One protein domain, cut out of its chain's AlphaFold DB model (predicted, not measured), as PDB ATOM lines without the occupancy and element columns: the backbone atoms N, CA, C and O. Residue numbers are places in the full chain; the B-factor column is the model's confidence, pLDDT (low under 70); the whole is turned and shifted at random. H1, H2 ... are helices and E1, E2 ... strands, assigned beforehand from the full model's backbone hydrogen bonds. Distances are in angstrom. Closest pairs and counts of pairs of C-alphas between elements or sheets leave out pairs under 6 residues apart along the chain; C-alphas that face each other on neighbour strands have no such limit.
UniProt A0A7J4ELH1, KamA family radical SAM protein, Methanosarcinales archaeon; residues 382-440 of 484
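AT A GLANCE: This is residues 382 to 440 of the 484 residues of the protein "KamA family radical SAM protein" of Methanosarcinales archaeon (UniProt A0A7J4ELH1). A rod has hairpin E1 and E2 at one end, a small mixed sheet of E3, E4 and E5 next, and helix H1 reaching the other end. The 59 printed residues, mixed in class, run E1, E2, E3, H1, E4, E5. The whole is only just loose, close to extended: radius of gyration of the C-alphas 15.3 A, spans 50 by 23 by 14 A.

HOW THE PARTS SIT: E1, residues 382 to 385, and E2, 391 to 395, form an antiparallel hairpin, N 384 and O 392 2.9 A apart. E3, 399 to 401, H1, 402 to 416, and E4, 427 to 429, make a strand-helix-strand unit, parallel strands with a helix between, crossover right-handed; N 400 and O 427 are 2.8 A apart. H1 only grazes the sheet, with residues 402 to 405; its O i to N i+4 pairs are within hydrogen-bond range. E4 and E5, 435 to 438, form a hairpin, N 428 and O 437 2.7 A apart.

IN THESE COORDINATES: E1 begins at C-alpha 382 (88.626, -35.940, -204.853); H1 spans 20.8 A; E5 ends at C-alpha 438 (90.466, -47.562, -213.887).

THE WHOLE: The printed part has no cut and no long link; no printed residue is under pLDDT 70.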
ATOM      1  N   HIS A 382      89.410 -36.897-205.622       75.75
ATOM      2  CA  HIS A 382      88.626 -35.940-204.853       75.75
ATOM      3  C   HIS A 382      89.504 -34.822-204.323       75.75
ATOM      4  O   HIS A 382      90.644 -35.049-203.921       75.75
ATOM      5  N   VAL A 383      88.961 -33.610-204.270       74.81
ATOM      6  CA  VAL A 383      89.582 -32.506-203.534       74.81
ATOM      7  C   VAL A 383      88.850 -32.373-202.207       74.81
ATOM      8  O   VAL A 383      87.697 -31.951-202.157       74.81
ATOM      9  N   MET A 384      89.523 -32.756-201.128       77.00
ATOM     10  CA  MET A 384      88.976 -32.715-199.777       77.00
ATOM     11  C   MET A 384      89.561 -31.528-199.023       77.00
ATOM     12  O   MET A 384      90.768 -31.296-199.047       77.00
ATOM     13  N   ARG A 385      88.716 -30.778-198.320       76.00
ATOM     14  CA  ARG A 385      89.171 -29.747-197.378       76.00
ATOM     15  C   ARG A 385      89.387 -30.389-196.007       76.00
ATOM     16  O   ARG A 385      88.585 -31.194-195.555       76.00
ATOM     17  N   THR A 386      90.487 -30.084-195.348       80.94
ATOM     18  CA  THR A 386      90.841 -30.677-194.053       80.94
ATOM     19  C   THR A 386      90.480 -29.728-192.908       80.94
ATOM     20  O   THR A 386      89.989 -28.621-193.127       80.94
ATOM     21  N   TRP A 387      90.641 -30.189-191.665       80.62
ATOM     22  CA  TRP A 387      90.255 -29.433-190.468       80.62
ATOM     23  C   TRP A 387      91.092 -28.163-190.248       80.62
ATOM     24  O   TRP A 387      90.614 -27.253-189.578       80.62
ATOM     25  N   ASP A 388      92.299 -28.100-190.818       83.25
ATOM     26  CA  ASP A 388      93.203 -26.942-190.783       83.25
ATOM     27  C   ASP A 388      93.052 -26.034-192.021       83.25
ATOM     28  O   ASP A 388      93.884 -25.170-192.280       83.25
ATOM     29  N   GLU A 389      91.964 -26.221-192.774       82.38
ATOM     30  CA  GLU A 389      91.623 -25.484-193.991       82.38
ATOM     31  C   GLU A 389      92.522 -25.761-195.208       82.38
ATOM     32  O   GLU A 389      92.346 -25.129-196.253       82.38
ATOM     33  N   SER A 390      93.403 -26.765-195.138       82.81
ATOM     34  CA  SER A 390      94.177 -27.223-196.296       82.81
ATOM     35  C   SER A 390      93.313 -28.037-197.260       82.81
ATOM     36  O   SER A 390      92.495 -28.859-196.834       82.81
ATOM     37  N   PHE A 391      93.522 -27.865-198.566       84.38
ATOM     38  CA  PHE A 391      92.919 -28.710-199.598       84.38
ATOM     39  C   PHE A 391      93.887 -29.827-199.988       84.38
ATOM     40  O   PHE A 391      95.015 -29.563-200.398       84.38
ATOM     41  N   VAL A 392      93.440 -31.074-199.873       80.50
ATOM     42  CA  VAL A 392      94.223 -32.268-200.190       80.50
ATOM     43  C   VAL A 392      93.555 -33.007-201.338       80.50
ATOM     44  O   VAL A 392      92.353 -33.276-201.316       80.50
ATOM     45  N   LYS A 393      94.355 -33.344-202.349       82.31
ATOM     46  CA  LYS A 393      93.956 -34.261-203.411       82.31
ATOM     47  C   LYS A 393      93.993 -35.685-202.852       82.31
ATOM     48  O   LYS A 393      95.048 -36.143-202.423       82.31
ATOM     49  N   TYR A 394      92.858 -36.366-202.855       80.00
ATOM     50  CA  TYR A 394      92.728 -37.765-202.470       80.00
ATOM     51  C   TYR A 394      92.421 -38.597-203.714       80.00
ATOM     52  O   TYR A 394      91.346 -38.461-204.298       80.00
ATOM     53  N   THR A 395      93.366 -39.436-204.130       78.88
ATOM     54  CA  THR A 395      93.136 -40.427-205.186       78.88
ATOM     55  C   THR A 395      92.571 -41.693-204.542       78.88
ATOM     56  O   THR A 395      93.179 -42.229-203.618       78.88
ATOM     57  N   GLU A 396      91.402 -42.153-204.991       75.25
ATOM     58  CA  GLU A 396      90.702 -43.292-204.381       75.25
ATOM     59  C   GLU A 396      91.446 -44.618-204.549       75.25
ATOM     60  O   GLU A 396      91.446 -45.455-203.646       75.25
ATOM     61  N   LEU A 397      92.049 -44.799-205.722       83.19
ATOM     62  CA  LEU A 397      92.751 -46.007-206.126       83.19
ATOM     63  C   LEU A 397      94.245 -45.729-206.258       83.19
ATOM     64  O   LEU A 397      94.675 -44.599-206.478       83.19
ATOM     65  N   LEU A 398      95.041 -46.788-206.141       87.62
ATOM     66  CA  LEU A 398      96.469 -46.707-206.419       87.62
ATOM     67  C   LEU A 398      96.698 -46.536-207.923       87.62
ATOM     68  O   LEU A 398      96.028 -47.185-208.727       87.62
ATOM     69  N   ASP A 399      97.673 -45.703-208.276       90.00
ATOM     70  CA  ASP A 399      98.110 -45.505-209.656       90.00
ATOM     71  C   ASP A 399      99.156 -46.567-210.040       90.00
ATOM     72  O   ASP A 399     100.080 -46.866-209.278       90.00
ATOM     73  N   MET A 400      99.014 -47.155-211.228       92.75
ATOM     74  CA  MET A 400      99.902 -48.191-211.759       92.75
ATOM     75  C   MET A 400     100.013 -48.068-213.282       92.75
ATOM     76  O   MET A 400      99.027 -47.785-213.952       92.75
ATOM     77  N   THR A 401     101.188 -48.302-213.865       94.06
ATOM     78  CA  THR A 401     101.312 -48.355-215.332       94.06
ATOM     79  C   THR A 401     100.628 -49.603-215.897       94.06
ATOM     80  O   THR A 401     100.564 -50.636-215.223       94.06
ATOM     81  N   GLU A 402     100.143 -49.551-217.144       92.44
ATOM     82  CA  GLU A 402      99.523 -50.727-217.782       92.44
ATOM     83  C   GLU A 402     100.477 -51.933-217.819       92.44
ATOM     84  O   GLU A 402     100.061 -53.057-217.545       92.44
ATOM     85  N   GLU A 403     101.766 -51.702-218.081       93.44
ATOM     86  CA  GLU A 403     102.797 -52.748-218.088       93.44
ATOM     87  C   GLU A 403     102.888 -53.469-216.737       93.44
ATOM     88  O   GLU A 403     102.798 -54.699-216.675       93.44
ATOM     89  N   ASN A 404     102.992 -52.707-215.643       94.69
ATOM     90  CA  ASN A 404     103.059 -53.269-214.299       94.69
ATOM     91  C   ASN A 404     101.769 -54.006-213.935       94.69
ATOM     92  O   ASN A 404     101.832 -55.080-213.336       94.69
ATOM     93  N   TYR A 405     100.613 -53.468-214.332       94.19
ATOM     94  CA  TYR A 405      99.323 -54.110-214.106       94.19
ATOM     95  C   TYR A 405      99.244 -55.469-214.803       94.19
ATOM     96  O   TYR A 405      98.965 -56.473-214.151       94.19
ATOM     97  N   TYR A 406      99.521 -55.543-216.106       93.75
ATOM     98  CA  TYR A 406      99.413 -56.802-216.846       93.75
ATOM     99  C   TYR A 406     100.465 -57.831-216.423       93.75
ATOM    100  O   TYR A 406     100.149 -59.021-216.355       93.75
ATOM    101  N   ASN A 407     101.677 -57.393-216.068       96.00
ATOM    102  CA  ASN A 407     102.679 -58.274-215.473       96.00
ATOM    103  C   ASN A 407     102.197 -58.842-214.127       96.00
ATOM    104  O   ASN A 407     102.278 -60.048-213.900       96.00
ATOM    105  N   LEU A 408     101.621 -57.995-213.265       95.19
ATOM    106  CA  LEU A 408     101.023 -58.417-212.000       95.19
ATOM    107  C   LEU A 408      99.887 -59.429-212.222       95.19
ATOM    108  O   LEU A 408      99.886 -60.474-211.576       95.19
ATOM    109  N   ILE A 409      98.949 -59.163-213.141       95.62
ATOM    110  CA  ILE A 409      97.859 -60.103-213.461       95.62
ATOM    111  C   ILE A 409      98.421 -61.456-213.896       95.62
ATOM    112  O   ILE A 409      97.990 -62.480-213.376       95.62
ATOM    113  N   LYS A 410      99.410 -61.470-214.798       96.06
ATOM    114  CA  LYS A 410     100.020 -62.705-215.301       96.06
ATOM    115  C   LYS A 410     100.638 -63.539-214.177       96.06
ATOM    116  O   LYS A 410     100.338 -64.725-214.066       96.06
ATOM    117  N   VAL A 411     101.466 -62.920-213.333       96.62
ATOM    118  CA  VAL A 411     102.106 -63.605-212.198       96.62
ATOM    119  C   VAL A 411     101.054 -64.149-211.228       96.62
ATOM    120  O   VAL A 411     101.178 -65.273-210.748       96.62
ATOM    121  N   MET A 412      99.993 -63.383-210.963       97.50
ATOM    122  CA  MET A 412      98.918 -63.821-210.073       97.50
ATOM    123  C   MET A 412      98.068 -64.945-210.680       97.50
ATOM    124  O   MET A 412      97.668 -65.852-209.955       97.50
ATOM    125  N   ASP A 413      97.820 -64.933-211.989       96.12
ATOM    126  CA  ASP A 413      97.113 -66.008-212.694       96.12
ATOM    127  C   ASP A 413      97.925 -67.316-212.695       96.12
ATOM    128  O   ASP A 413      97.360 -68.385-212.446       96.12
ATOM    129  N   GLU A 414      99.245 -67.231-212.908       96.19
ATOM    130  CA  GLU A 414     100.176 -68.363-212.775       96.19
ATOM    131  C   GLU A 414     100.180 -68.905-211.339       96.19
ATOM    132  O   GLU A 414     100.027 -70.110-211.131       96.19
ATOM    133  N   PHE A 415     100.272 -68.021-210.341       96.31
ATOM    134  CA  PHE A 415     100.237 -68.391-208.925       96.31
ATOM    135  C   PHE A 415      98.920 -69.070-208.519       96.31
ATOM    136  O   PHE A 415      98.933 -70.081-207.817       96.31
ATOM    137  N   TYR A 416      97.773 -68.550-208.967       94.75
ATOM    138  CA  TYR A 416      96.462 -69.140-208.680       94.75
ATOM    139  C   TYR A 416      96.143 -70.381-209.528       94.75
ATOM    140  O   TYR A 416      95.129 -71.039-209.268       94.75
ATOM    141  N   GLY A 417      96.955 -70.690-210.546       94.31
ATOM    142  CA  GLY A 417      96.715 -71.775-211.500       94.31
ATOM    143  C   GLY A 417      95.433 -71.599-212.324       94.31
ATOM    144  O   GLY A 417      94.880 -72.577-212.826       94.31
ATOM    145  N   SER A 418      94.898 -70.377-212.415       92.75
ATOM    146  CA  SER A 418      93.654 -70.075-213.132       92.75
ATOM    147  C   SER A 418      93.533 -68.582-213.409       92.75
ATOM    148  O   SER A 418      93.763 -67.781-212.503       92.75
ATOM    149  N   THR A 419      93.079 -68.222-214.609       91.12
ATOM    150  CA  THR A 419      92.976 -66.827-215.045       91.12
ATOM    151  C   THR A 419      91.795 -66.081-214.435       91.12
ATOM    152  O   THR A 419      90.685 -66.614-214.353       91.12
ATOM    153  N   GLY A 420      92.000 -64.812-214.083       84.25
ATOM    154  CA  GLY A 420      90.919 -63.876-213.772       84.25
ATOM    155  C   GLY A 420      90.319 -64.015-212.373       84.25
ATOM    156  O   GLY A 420      89.243 -63.464-212.132       84.25
ATOM    157  N   LYS A 421      90.986 -64.722-211.450       86.69
ATOM    158  CA  LYS A 421      90.651 -64.700-210.010       86.69
ATOM    159  C   LYS A 421      91.198 -63.457-209.308       86.69
ATOM    160  O   LYS A 421      90.572 -62.959-208.378       86.69
ATOM    161  N   PHE A 422      92.336 -62.943-209.769       91.19
ATOM    162  CA  PHE A 422      92.916 -61.703-209.273       91.19
ATOM    163  C   PHE A 422      92.422 -60.519-210.109       91.19
ATOM    164  O   PHE A 422      92.674 -60.455-211.309       91.19
ATOM    165  N   ARG A 423      91.674 -59.598-209.492       86.94
ATOM    166  CA  ARG A 423      91.074 -58.435-210.170       86.94
ATOM    167  C   ARG A 423      91.236 -57.170-209.322       86.94
ATOM    168  O   ARG A 423      90.266 -56.719-208.707       86.94
ATOM    169  N   PRO A 424      92.455 -56.621-209.210       88.50
ATOM    170  CA  PRO A 424      92.682 -55.421-208.424       88.50
ATOM    171  C   PRO A 424      91.982 -54.221-209.074       88.50
ATOM    172  O   PRO A 424      91.897 -54.110-210.301       88.50
ATOM    173  N   CYS A 425      91.468 -53.334-208.226       88.25
ATOM    174  CA  CYS A 425      90.897 -52.057-208.630       88.25
ATOM    175  C   CYS A 425      91.995 -50.994-208.508       88.25
ATOM    176  O   CYS A 425      92.399 -50.663-207.392       88.25
ATOM    177  N   VAL A 426      92.540 -50.544-209.637       89.06
ATOM    178  CA  VAL A 426      93.618 -49.545-209.703       89.06
ATOM    179  C   VAL A 426      93.347 -48.540-210.814       89.06
ATOM    180  O   VAL A 426      92.639 -48.847-211.777       89.06
ATOM    181  N   ASN A 427      93.949 -47.361-210.713       88.88
ATOM    182  CA  ASN A 427      94.050 -46.438-211.833       88.88
ATOM    183  C   ASN A 427      95.227 -46.859-212.710       88.88
ATOM    184  O   ASN A 427      96.363 -46.942-212.244       88.88
ATOM    185  N   LEU A 428      94.971 -47.087-213.990       89.56
ATOM    186  CA  LEU A 428      96.024 -47.191-214.983       89.56
ATOM    187  C   LEU A 428      96.458 -45.793-215.394       89.56
ATOM    188  O   LEU A 428      95.624 -44.978-215.798       89.56
ATOM    189  N   VAL A 429      97.756 -45.533-215.288       89.50
ATOM    190  CA  VAL A 429      98.383 -44.265-215.663       89.50
ATOM    191  C   VAL A 429      99.429 -44.477-216.753       89.50
ATOM    192  O   VAL A 429      99.972 -45.575-216.907       89.50
ATOM    193  N   ASP A 430      99.714 -43.432-217.521       89.81
ATOM    194  CA  ASP A 430     100.832 -43.438-218.459       89.81
ATOM    195  C   ASP A 430     102.185 -43.281-217.734       89.81
ATOM    196  O   ASP A 430     102.262 -43.137-216.511       89.81
ATOM    197  N   ASN A 431     103.282 -43.283-218.496       88.38
ATOM    198  CA  ASN A 431     104.637 -43.128-217.949       88.38
ATOM    199  C   ASN A 431     104.903 -41.747-217.318       88.38
ATOM    200  O   ASN A 431     105.936 -41.561-216.677       88.38
ATOM    201  N   TYR A 432     103.993 -40.787-217.494       87.00
ATOM    202  CA  TYR A 432     104.043 -39.455-216.899       87.00
ATOM    203  C   TYR A 432     103.094 -39.318-215.696       87.00
ATOM    204  O   TYR A 432     103.018 -38.245-215.098       87.00
ATOM    205  N   GLY A 433     102.387 -40.390-215.315       81.50
ATOM    206  CA  GLY A 433     101.420 -40.387-214.219       81.50
ATOM    207  C   GLY A 433     100.056 -39.800-214.593       81.50
ATOM    208  O   GLY A 433      99.259 -39.498-213.706       81.50
ATOM    209  N   CYS A 434      99.762 -39.617-215.883       82.88
ATOM    210  CA  CYS A 434      98.450 -39.162-216.332       82.88
ATOM    211  C   CYS A 434      97.458 -40.327-216.323       82.88
ATOM    212  O   CYS A 434      97.746 -41.403-216.845       82.88
ATOM    213  N   TYR A 435      96.271 -40.099-215.760       84.31
ATOM    214  CA  TYR A 435      95.191 -41.083-215.722       84.31
ATOM    215  C   TYR A 435      94.754 -41.519-217.128       84.31
ATOM    216  O   TYR A 435      94.442 -40.677-217.970       84.31
ATOM    217  N   ILE A 436      94.679 -42.833-217.349       85.56
ATOM    218  CA  ILE A 436      94.170 -43.456-218.577       85.56
ATOM    219  C   ILE A 436      92.754 -43.989-218.336       85.56
ATOM    220  O   ILE A 436      91.799 -43.582-218.996       85.56
ATOM    221  N   ARG A 437      92.617 -44.937-217.403       85.50
ATOM    222  CA  ARG A 437      91.355 -45.603-217.039       85.50
ATOM    223  C   ARG A 437      91.515 -46.319-215.707       85.50
ATOM    224  O   ARG A 437      92.632 -46.608-215.307       85.50
ATOM    225  N   SER A 438      90.419 -46.710-215.077       84.94
ATOM    226  CA  SER A 438      90.466 -47.562-213.887       84.94
ATOM    227  C   SER A 438      90.109 -49.007-214.231       84.94
ATOM    228  O   SER A 438      89.308 -49.263-215.134       84.94
ATOM    229  N   THR A 439      90.708 -49.973-213.539       86.44
ATOM    230  CA  THR A 439      90.421 -51.403-213.717       86.44
ATOM    231  C   THR A 439      89.367 -51.864-212.736       86.44
ATOM    232  O   THR A 439      89.334 -51.409-211.602       86.44
ATOM    233  N   ASN A 440      88.513 -52.802-213.155       77.75
ATOM    234  CA  ASN A 440      87.511 -53.420-212.281       77.75
ATOM    235  C   ASN A 440      86.586 -52.406-211.558       77.75
ATOM    236  O   ASN A 440      85.997 -52.730-210.531       77.75
TER     237      ASN A 440